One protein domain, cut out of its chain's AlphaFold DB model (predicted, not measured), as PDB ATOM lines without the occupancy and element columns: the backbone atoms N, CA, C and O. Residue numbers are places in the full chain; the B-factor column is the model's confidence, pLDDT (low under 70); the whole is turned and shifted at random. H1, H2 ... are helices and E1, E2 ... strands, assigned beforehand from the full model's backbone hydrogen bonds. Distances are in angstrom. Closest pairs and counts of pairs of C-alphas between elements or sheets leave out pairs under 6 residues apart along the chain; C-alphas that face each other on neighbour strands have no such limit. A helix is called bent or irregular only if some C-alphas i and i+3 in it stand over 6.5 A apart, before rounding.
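Overview. This is residues 2 to 54 of the 78 residues of an uncharacterized protein of Thermoplasmatales archaeon ex4484_30 (UniProt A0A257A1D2). A narrow two-strand antiparallel ribbon, E1 and E2, has a short helix H1 and a longer helix H2 set off to opposite sides near one end of it, while a long stretch without a named element, residues 7 to 25, runs from H1 past the ribbon to its other end and folds back into E1. H2 belongs to the turn at the end of the ribbon, between the end of E1 and the beginning of E2. The printed part has 53 residues, with two named helices and two named strands in the order H1, E1, H2, E2; the class is mixed, helices and strands, with under half of the residues in named elements. The whole is only just loose, close to compact, with a radius of gyration of the C-alphas of 12.2 A, and its outline is flat, 31 by 29 by 15 A.

Arrangement. H1, residues 2 to 6, is followed by a long link of 19 residues to E1, residues 26 to 29. A tight link of 5 residues joins E1 to H2, residues 35 to 43, and a tight link of 4 residues joins H2 to E2, residues 48 to 51. E1 and E2 are antiparallel neighbours, with 145 degrees between their N-to-C directions. Among the C-alphas that face each other are those of Ala 26 and Gly 51, 4.0 A apart, and those of Glu 29 and Glu 48, 5.2 A apart. Within hydrogen-bond range are N 27 and O 50 at 2.9 A, and N 50 and O 27 at 2.8 A. H1 is apart from H2 and from E2. In H1 and H2, every O i to N i+4 pair is within hydrogen-bond range.

Along the chain. H1 begins at C-alpha 2, (-55.751, -19.133, 0.342), and is 6.1 A long from first to last C-alpha. Residues 20 to 22, inside the long link, are a helical run too short to bear a name. E1 begins at C-alpha 26, (-45.452, -16.119, 12.866), and is 10.0 A long. H2 is 12.4 A long and is not bent. E2 is 10.1 A long and ends at C-alpha 51, (-44.562, -19.995, 12.228).

Size, cuts and confidence. The two C-alphas farthest apart are those of His 7 and Met 20, 33.7 A. The C-alphas of the first and last printed residues, Glu 2 and Asn 54, are 20.0 A apart. The printed part has no cut, and the link from H1 to E1 is the long one. Mean pLDDT of the printed part is 91.5, and no printed residue is under 70.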
ATOM      1  N   GLU A   2     -54.972 -18.579   1.465       84.94
ATOM      2  CA  GLU A   2     -55.751 -19.133   0.342       84.94
ATOM      3  C   GLU A   2     -56.405 -18.071  -0.562       84.94
ATOM      4  O   GLU A   2     -56.314 -18.166  -1.780       84.94
ATOM      5  N   TYR A   3     -56.991 -17.017   0.015       90.81
ATOM      6  CA  TYR A   3     -57.524 -15.892  -0.762       90.81
ATOM      7  C   TYR A   3     -56.439 -15.201  -1.602       90.81
ATOM      8  O   TYR A   3     -56.597 -15.048  -2.808       90.81
ATOM      9  N   ALA A   4     -55.316 -14.824  -0.981       88.88
ATOM     10  CA  ALA A   4     -54.215 -14.161  -1.679       88.88
ATOM     11  C   ALA A   4     -53.666 -15.035  -2.821       88.88
ATOM     12  O   ALA A   4     -53.502 -14.546  -3.935       88.88
ATOM     13  N   ALA A   5     -53.510 -16.342  -2.581       86.38
ATOM     14  CA  ALA A   5     -53.096 -17.306  -3.596       86.38
ATOM     15  C   ALA A   5     -54.095 -17.397  -4.764       86.38
ATOM     16  O   ALA A   5     -53.688 -17.353  -5.921       86.38
ATOM     17  N   ARG A   6     -55.407 -17.452  -4.488       94.75
ATOM     18  CA  ARG A   6     -56.456 -17.481  -5.529       94.75
ATOM     19  C   ARG A   6     -56.480 -16.222  -6.404       94.75
ATOM     20  O   ARG A   6     -56.939 -16.292  -7.540       94.75
ATOM     21  N   HIS A   7     -56.005 -15.091  -5.886       94.75
ATOM     22  CA  HIS A   7     -56.012 -13.801  -6.578       94.75
ATOM     23  C   HIS A   7     -54.627 -13.353  -7.074       94.75
ATOM     24  O   HIS A   7     -54.507 -12.227  -7.550       94.75
ATOM     25  N   ASN A   8     -53.601 -14.211  -6.995       89.81
ATOM     26  CA  ASN A   8     -52.210 -13.870  -7.327       89.81
ATOM     27  C   ASN A   8     -51.719 -12.598  -6.612       89.81
ATOM     28  O   ASN A   8     -51.025 -11.768  -7.196       89.81
ATOM     29  N   LEU A   9     -52.118 -12.428  -5.352       91.94
ATOM     30  CA  LEU A   9     -51.693 -11.308  -4.525       91.94
ATOM     31  C   LEU A   9     -50.475 -11.709  -3.687       91.94
ATOM     32  O   LEU A   9     -50.456 -12.821  -3.145       91.94
ATOM     33  N   PRO A  10     -49.492 -10.808  -3.518       92.06
ATOM     34  CA  PRO A  10     -48.419 -11.021  -2.561       92.06
ATOM     35  C   PRO A  10     -48.998 -11.151  -1.148       92.06
ATOM     36  O   PRO A  10     -49.980 -10.492  -0.794       92.06
ATOM     37  N   ALA A  11     -48.398 -12.019  -0.339       90.38
ATOM     38  CA  ALA A  11     -48.838 -12.288   1.022       90.38
ATOM     39  C   ALA A  11     -47.670 -12.164   1.999       90.38
ATOM     40  O   ALA A  11     -46.531 -12.494   1.678       90.38
ATOM     41  N   THR A  12     -47.976 -11.708   3.208       92.06
ATOM     42  CA  THR A  12     -47.036 -11.637   4.326       92.06
ATOM     43  C   THR A  12     -47.662 -12.287   5.555       92.06
ATOM     44  O   THR A  12     -48.861 -12.580   5.592       92.06
ATOM     45  N   ALA A  13     -46.839 -12.531   6.568       90.31
ATOM     46  CA  ALA A  13     -47.273 -13.008   7.868       90.31
ATOM     47  C   ALA A  13     -46.549 -12.241   8.971       90.31
ATOM     48  O   ALA A  13     -45.439 -11.746   8.799       90.31
ATOM     49  N   GLY A  14     -47.185 -12.162  10.127       91.25
ATOM     50  CA  GLY A  14     -46.605 -11.573  11.317       91.25
ATOM     51  C   GLY A  14     -47.276 -12.170  12.534       91.25
ATOM     52  O   GLY A  14     -48.417 -12.627  12.464       91.25
ATOM     53  N   SER A  15     -46.553 -12.192  13.645       89.69
ATOM     54  CA  SER A  15     -47.040 -12.808  14.874       89.69
ATOM     55  C   SER A  15     -48.164 -12.034  15.551       89.69
ATOM     56  O   SER A  15     -48.734 -12.561  16.498       89.69
ATOM     57  N   ASP A  16     -48.428 -10.797  15.114       87.50
ATOM     58  CA  ASP A  16     -49.341  -9.859  15.777       87.50
ATOM     59  C   ASP A  16     -49.085  -9.815  17.296       87.50
ATOM     60  O   ASP A  16     -49.968  -9.994  18.132       87.50
ATOM     61  N   GLY A  17     -47.799  -9.707  17.651       86.19
ATOM     62  CA  GLY A  17     -47.344  -9.898  19.021       86.19
ATOM     63  C   GLY A  17     -47.726  -8.722  19.911       86.19
ATOM     64  O   GLY A  17     -47.160  -7.641  19.787       86.19
ATOM     65  N   HIS A  18     -48.629  -8.964  20.853       88.44
ATOM     66  CA  HIS A  18     -49.004  -8.051  21.933       88.44
ATOM     67  C   HIS A  18     -48.202  -8.338  23.213       88.44
ATOM     68  O   HIS A  18     -48.085  -7.488  24.100       88.44
ATOM     69  N   TYR A  19     -47.627  -9.538  23.305       87.50
ATOM     70  CA  TYR A  19     -46.779  -9.997  24.393       87.50
ATOM     71  C   TYR A  19     -45.441 -10.542  23.881       87.50
ATOM     72  O   TYR A  19     -45.341 -11.110  22.797       87.50
ATOM     73  N   MET A  20     -44.400 -10.463  24.719       89.06
ATOM     74  CA  MET A  20     -43.044 -10.923  24.372       89.06
ATOM     75  C   MET A  20     -42.992 -12.391  23.909       89.06
ATOM     76  O   MET A  20     -42.207 -12.743  23.039       89.06
ATOM     77  N   TRP A  21     -43.848 -13.255  24.463       88.94
ATOM     78  CA  TRP A  21     -43.919 -14.678  24.104       88.94
ATOM     79  C   TRP A  21     -44.646 -14.955  22.778       88.94
ATOM     80  O   TRP A  21     -44.694 -16.105  22.339       88.94
ATOM     81  N   GLU A  22     -45.236 -13.930  22.165       89.75
ATOM     82  CA  GLU A  22     -45.849 -13.998  20.838       89.75
ATOM     83  C   GLU A  22     -44.858 -13.587  19.746       89.75
ATOM     84  O   GLU A  22     -45.033 -13.982  18.599       89.75
ATOM     85  N   MET A  23     -43.793 -12.848  20.078       89.31
ATOM     86  CA  MET A  23     -42.796 -12.426  19.093       89.31
ATOM     87  C   MET A  23     -42.185 -13.634  18.372       89.31
ATOM     88  O   MET A  23     -41.714 -14.581  19.000       89.31
ATOM     89  N   GLY A  24     -42.214 -13.594  17.038       89.00
ATOM     90  CA  GLY A  24     -41.679 -14.659  16.190       89.00
ATOM     91  C   GLY A  24     -42.565 -15.903  16.075       89.00
ATOM     92  O   GLY A  24     -42.167 -16.859  15.421       89.00
ATOM     93  N   LYS A  25     -43.778 -15.921  16.653       90.50
ATOM     94  CA  LYS A  25     -44.708 -17.056  16.484       90.50
ATOM     95  C   LYS A  25     -45.235 -17.213  15.059       90.50
ATOM     96  O   LYS A  25     -45.517 -18.333  14.645       90.50
ATOM     97  N   ALA A  26     -45.313 -16.118  14.313       92.69
ATOM     98  CA  ALA A  26     -45.452 -16.119  12.866       92.69
ATOM     99  C   ALA A  26     -44.512 -15.069  12.276       92.69
ATOM    100  O   ALA A  26     -44.317 -13.998  12.856       92.69
ATOM    101  N   TYR A  27     -43.905 -15.403  11.148       93.38
ATOM    102  CA  TYR A  27     -42.895 -14.590  10.487       93.38
ATOM    103  C   TYR A  27     -42.867 -14.904   8.993       93.38
ATOM    104  O   TYR A  27     -43.541 -15.818   8.517       93.38
ATOM    105  N   VAL A  28     -42.091 -14.120   8.253       94.19
ATOM    106  CA  VAL A  28     -41.817 -14.364   6.841       94.19
ATOM    107  C   VAL A  28     -40.344 -14.692   6.686       94.19
ATOM    108  O   VAL A  28     -39.495 -14.012   7.258       94.19
ATOM    109  N   GLU A  29     -40.057 -15.726   5.911       94.75
ATOM    110  CA  GLU A  29     -38.719 -16.069   5.454       94.75
ATOM    111  C   GLU A  29     -38.584 -15.635   3.987       94.75
ATOM    112  O   GLU A  29     -39.471 -15.884   3.168       94.75
ATOM    113  N   MET A  30     -37.513 -14.909   3.671       95.38
ATOM    114  CA  MET A  30     -37.230 -14.384   2.332       95.38
ATOM    115  C   MET A  30     -35.724 -14.174   2.164       95.38
ATOM    116  O   MET A  30     -35.003 -14.057   3.155       95.38
ATOM    117  N   ASN A  31     -35.256 -14.096   0.920       95.69
ATOM    118  CA  ASN A  31     -33.852 -13.837   0.626       95.69
ATOM    119  C   ASN A  31     -33.624 -12.338   0.390       95.69
ATOM    120  O   ASN A  31     -33.816 -11.855  -0.723       95.69
ATOM    121  N   ALA A  32     -33.257 -11.607   1.441       96.12
ATOM    122  CA  ALA A  32     -33.056 -10.163   1.384       96.12
ATOM    123  C   ALA A  32     -31.890  -9.726   2.281       96.12
ATOM    124  O   ALA A  32     -31.788 -10.164   3.427       96.12
ATOM    125  N   GLU A  33     -31.046  -8.825   1.773       96.44
ATOM    126  CA  GLU A  33     -29.924  -8.229   2.520       96.44
ATOM    127  C   GLU A  33     -30.176  -6.752   2.869       96.44
ATOM    128  O   GLU A  33     -29.481  -6.172   3.706       96.44
ATOM    129  N   SER A  34     -31.206  -6.148   2.271       97.75
ATOM    130  CA  SER A  34     -31.647  -4.778   2.523       97.75
ATOM    131  C   SER A  34     -33.173  -4.672   2.637       97.75
ATOM    132  O   SER A  34     -33.918  -5.611   2.346       97.75
ATOM    133  N   ILE A  35     -33.654  -3.506   3.076       96.69
ATOM    134  CA  ILE A  35     -35.095  -3.218   3.161       96.69
ATOM    135  C   ILE A  35     -35.731  -3.221   1.766       96.69
ATOM    136  O   ILE A  35     -36.827  -3.753   1.602       96.69
ATOM    137  N   ASP A  36     -35.048  -2.660   0.768       97.62
ATOM    138  CA  ASP A  36     -35.559  -2.594  -0.603       97.62
ATOM    139  C   ASP A  36     -35.673  -3.996  -1.218       97.62
ATOM    140  O   ASP A  36     -36.704  -4.316  -1.814       97.62
ATOM    141  N   ASP A  37     -34.686  -4.868  -0.975       97.06
ATOM    142  CA  ASP A  37     -34.750  -6.277  -1.391       97.06
ATOM    143  C   ASP A  37     -35.931  -6.991  -0.726       97.06
ATOM    144  O   ASP A  37     -36.678  -7.713  -1.383       97.06
ATOM    145  N   ALA A  38     -36.153  -6.756   0.572       95.25
ATOM    146  CA  ALA A  38     -37.264  -7.363   1.300       95.25
ATOM    147  C   ALA A  38     -38.628  -6.923   0.742       95.25
ATOM    148  O   ALA A  38     -39.536  -7.742   0.575       95.25
ATOM    149  N   ILE A  39     -38.776  -5.635   0.414       95.75
ATOM    150  CA  ILE A  39     -39.978  -5.110  -0.241       95.75
ATOM    151  C   ILE A  39     -40.164  -5.778  -1.609       95.75
ATOM    152  O   ILE A  39     -41.276  -6.198  -1.936       95.75
ATOM    153  N   GLU A  40     -39.094  -5.919  -2.393       96.44
ATOM    154  CA  GLU A  40     -39.141  -6.587  -3.692       96.44
ATOM    155  C   GLU A  40     -39.567  -8.061  -3.572       96.44
ATOM    156  O   GLU A  40     -40.466  -8.496  -4.298       96.44
ATOM    157  N   GLU A  41     -38.968  -8.822  -2.653       96.06
ATOM    158  CA  GLU A  41     -39.306 -10.228  -2.394       96.06
ATOM    159  C   GLU A  41     -40.788 -10.396  -2.032       96.06
ATOM    160  O   GLU A  41     -41.463 -11.293  -2.553       96.06
ATOM    161  N   ILE A  42     -41.325  -9.504  -1.190       94.62
ATOM    162  CA  ILE A  42     -42.747  -9.492  -0.830       94.62
ATOM    163  C   ILE A  42     -43.603  -9.220  -2.064       94.62
ATOM    164  O   ILE A  42     -44.505 -10.004  -2.359       94.62
ATOM    165  N   LEU A  43     -43.331  -8.139  -2.803       94.56
ATOM    166  CA  LEU A  43     -44.140  -7.730  -3.956       94.56
ATOM    167  C   LEU A  43     -44.118  -8.761  -5.089       94.56
ATOM    168  O   LEU A  43     -45.118  -8.925  -5.787       94.56
ATOM    169  N   LYS A  44     -43.006  -9.485  -5.254       94.69
ATOM    170  CA  LYS A  44     -42.872 -10.575  -6.229       94.69
ATOM    171  C   LYS A  44     -43.438 -11.910  -5.729       94.69
ATOM    172  O   LYS A  44     -43.374 -12.897  -6.459       94.69
ATOM    173  N   GLY A  45     -44.004 -11.950  -4.521       92.19
ATOM    174  CA  GLY A  45     -44.640 -13.140  -3.952       92.19
ATOM    175  C   GLY A  45     -43.657 -14.254  -3.584       92.19
ATOM    176  O   GLY A  45     -44.050 -15.416  -3.549       92.19
ATOM    177  N   ARG A  46     -42.385 -13.916  -3.339       93.88
ATOM    178  CA  ARG A  46     -41.325 -14.865  -2.954       93.88
ATOM    179  C   ARG A  46     -41.161 -15.023  -1.440       93.88
ATOM    180  O   ARG A  46     -40.463 -15.920  -0.983       93.88
ATOM    181  N   ALA A  47     -41.841 -14.180  -0.673       93.06
ATOM    182  CA  ALA A  47     -41.977 -14.272   0.773       93.06
ATOM    183  C   ALA A  47     -42.733 -15.543   1.211       93.06
ATOM    184  O   ALA A  47     -43.905 -15.721   0.868       93.06
ATOM    185  N   GLU A  48     -42.107 -16.392   2.031       92.44
ATOM    186  CA  GLU A  48     -42.756 -17.577   2.598       92.44
ATOM    187  C   GLU A  48     -43.205 -17.326   4.043       92.44
ATOM    188  O   GLU A  48     -42.402 -17.038   4.929       92.44
ATOM    189  N   ALA A  49     -44.506 -17.460   4.308       91.62
ATOM    190  CA  ALA A  49     -45.035 -17.381   5.665       91.62
ATOM    191  C   ALA A  49     -44.688 -18.647   6.462       91.62
ATOM    192  O   ALA A  49     -45.059 -19.758   6.077       91.62
ATOM    193  N   LYS A  50     -44.042 -18.467   7.612       91.88
ATOM    194  CA  LYS A  50     -43.670 -19.521   8.560       91.88
ATOM    195  C   LYS A  50     -44.206 -19.198   9.952       91.88
ATOM    196  O   LYS A  50     -44.638 -18.078  10.239       91.88
ATOM    197  N   GLY A  51     -44.180 -20.186  10.837       88.75
ATOM    198  CA  GLY A  51     -44.562 -19.995  12.228       88.75
ATOM    199  C   GLY A  51     -44.937 -21.283  12.942       88.75
ATOM    200  O   GLY A  51     -45.135 -22.330  12.327       88.75
ATOM    201  N   GLU A  52     -45.081 -21.173  14.257       83.06
ATOM    202  CA  GLU A  52     -45.555 -22.241  15.128       83.06
ATOM    203  C   GLU A  52     -46.944 -21.892  15.662       83.06
ATOM    204  O   GLU A  52     -47.102 -21.051  16.552       83.06
ATOM    205  N   GLN A  53     -47.958 -22.571  15.134       72.50
ATOM    206  CA  GLN A  53     -49.332 -22.478  15.615       72.50
ATOM    207  C   GLN A  53     -49.634 -23.698  16.485       72.50
ATOM    208  O   GLN A  53     -49.818 -24.808  15.989       72.50
ATOM    209  N   ASN A  54     -49.701 -23.487  17.799       82.94
ATOM    210  CA  ASN A  54     -50.034 -24.537  18.759       82.94
ATOM    211  C   ASN A  54     -51.448 -24.272  19.278       82.94
ATOM    212  O   ASN A  54     -51.790 -23.122  19.541       82.94
TER     213      ASN A  54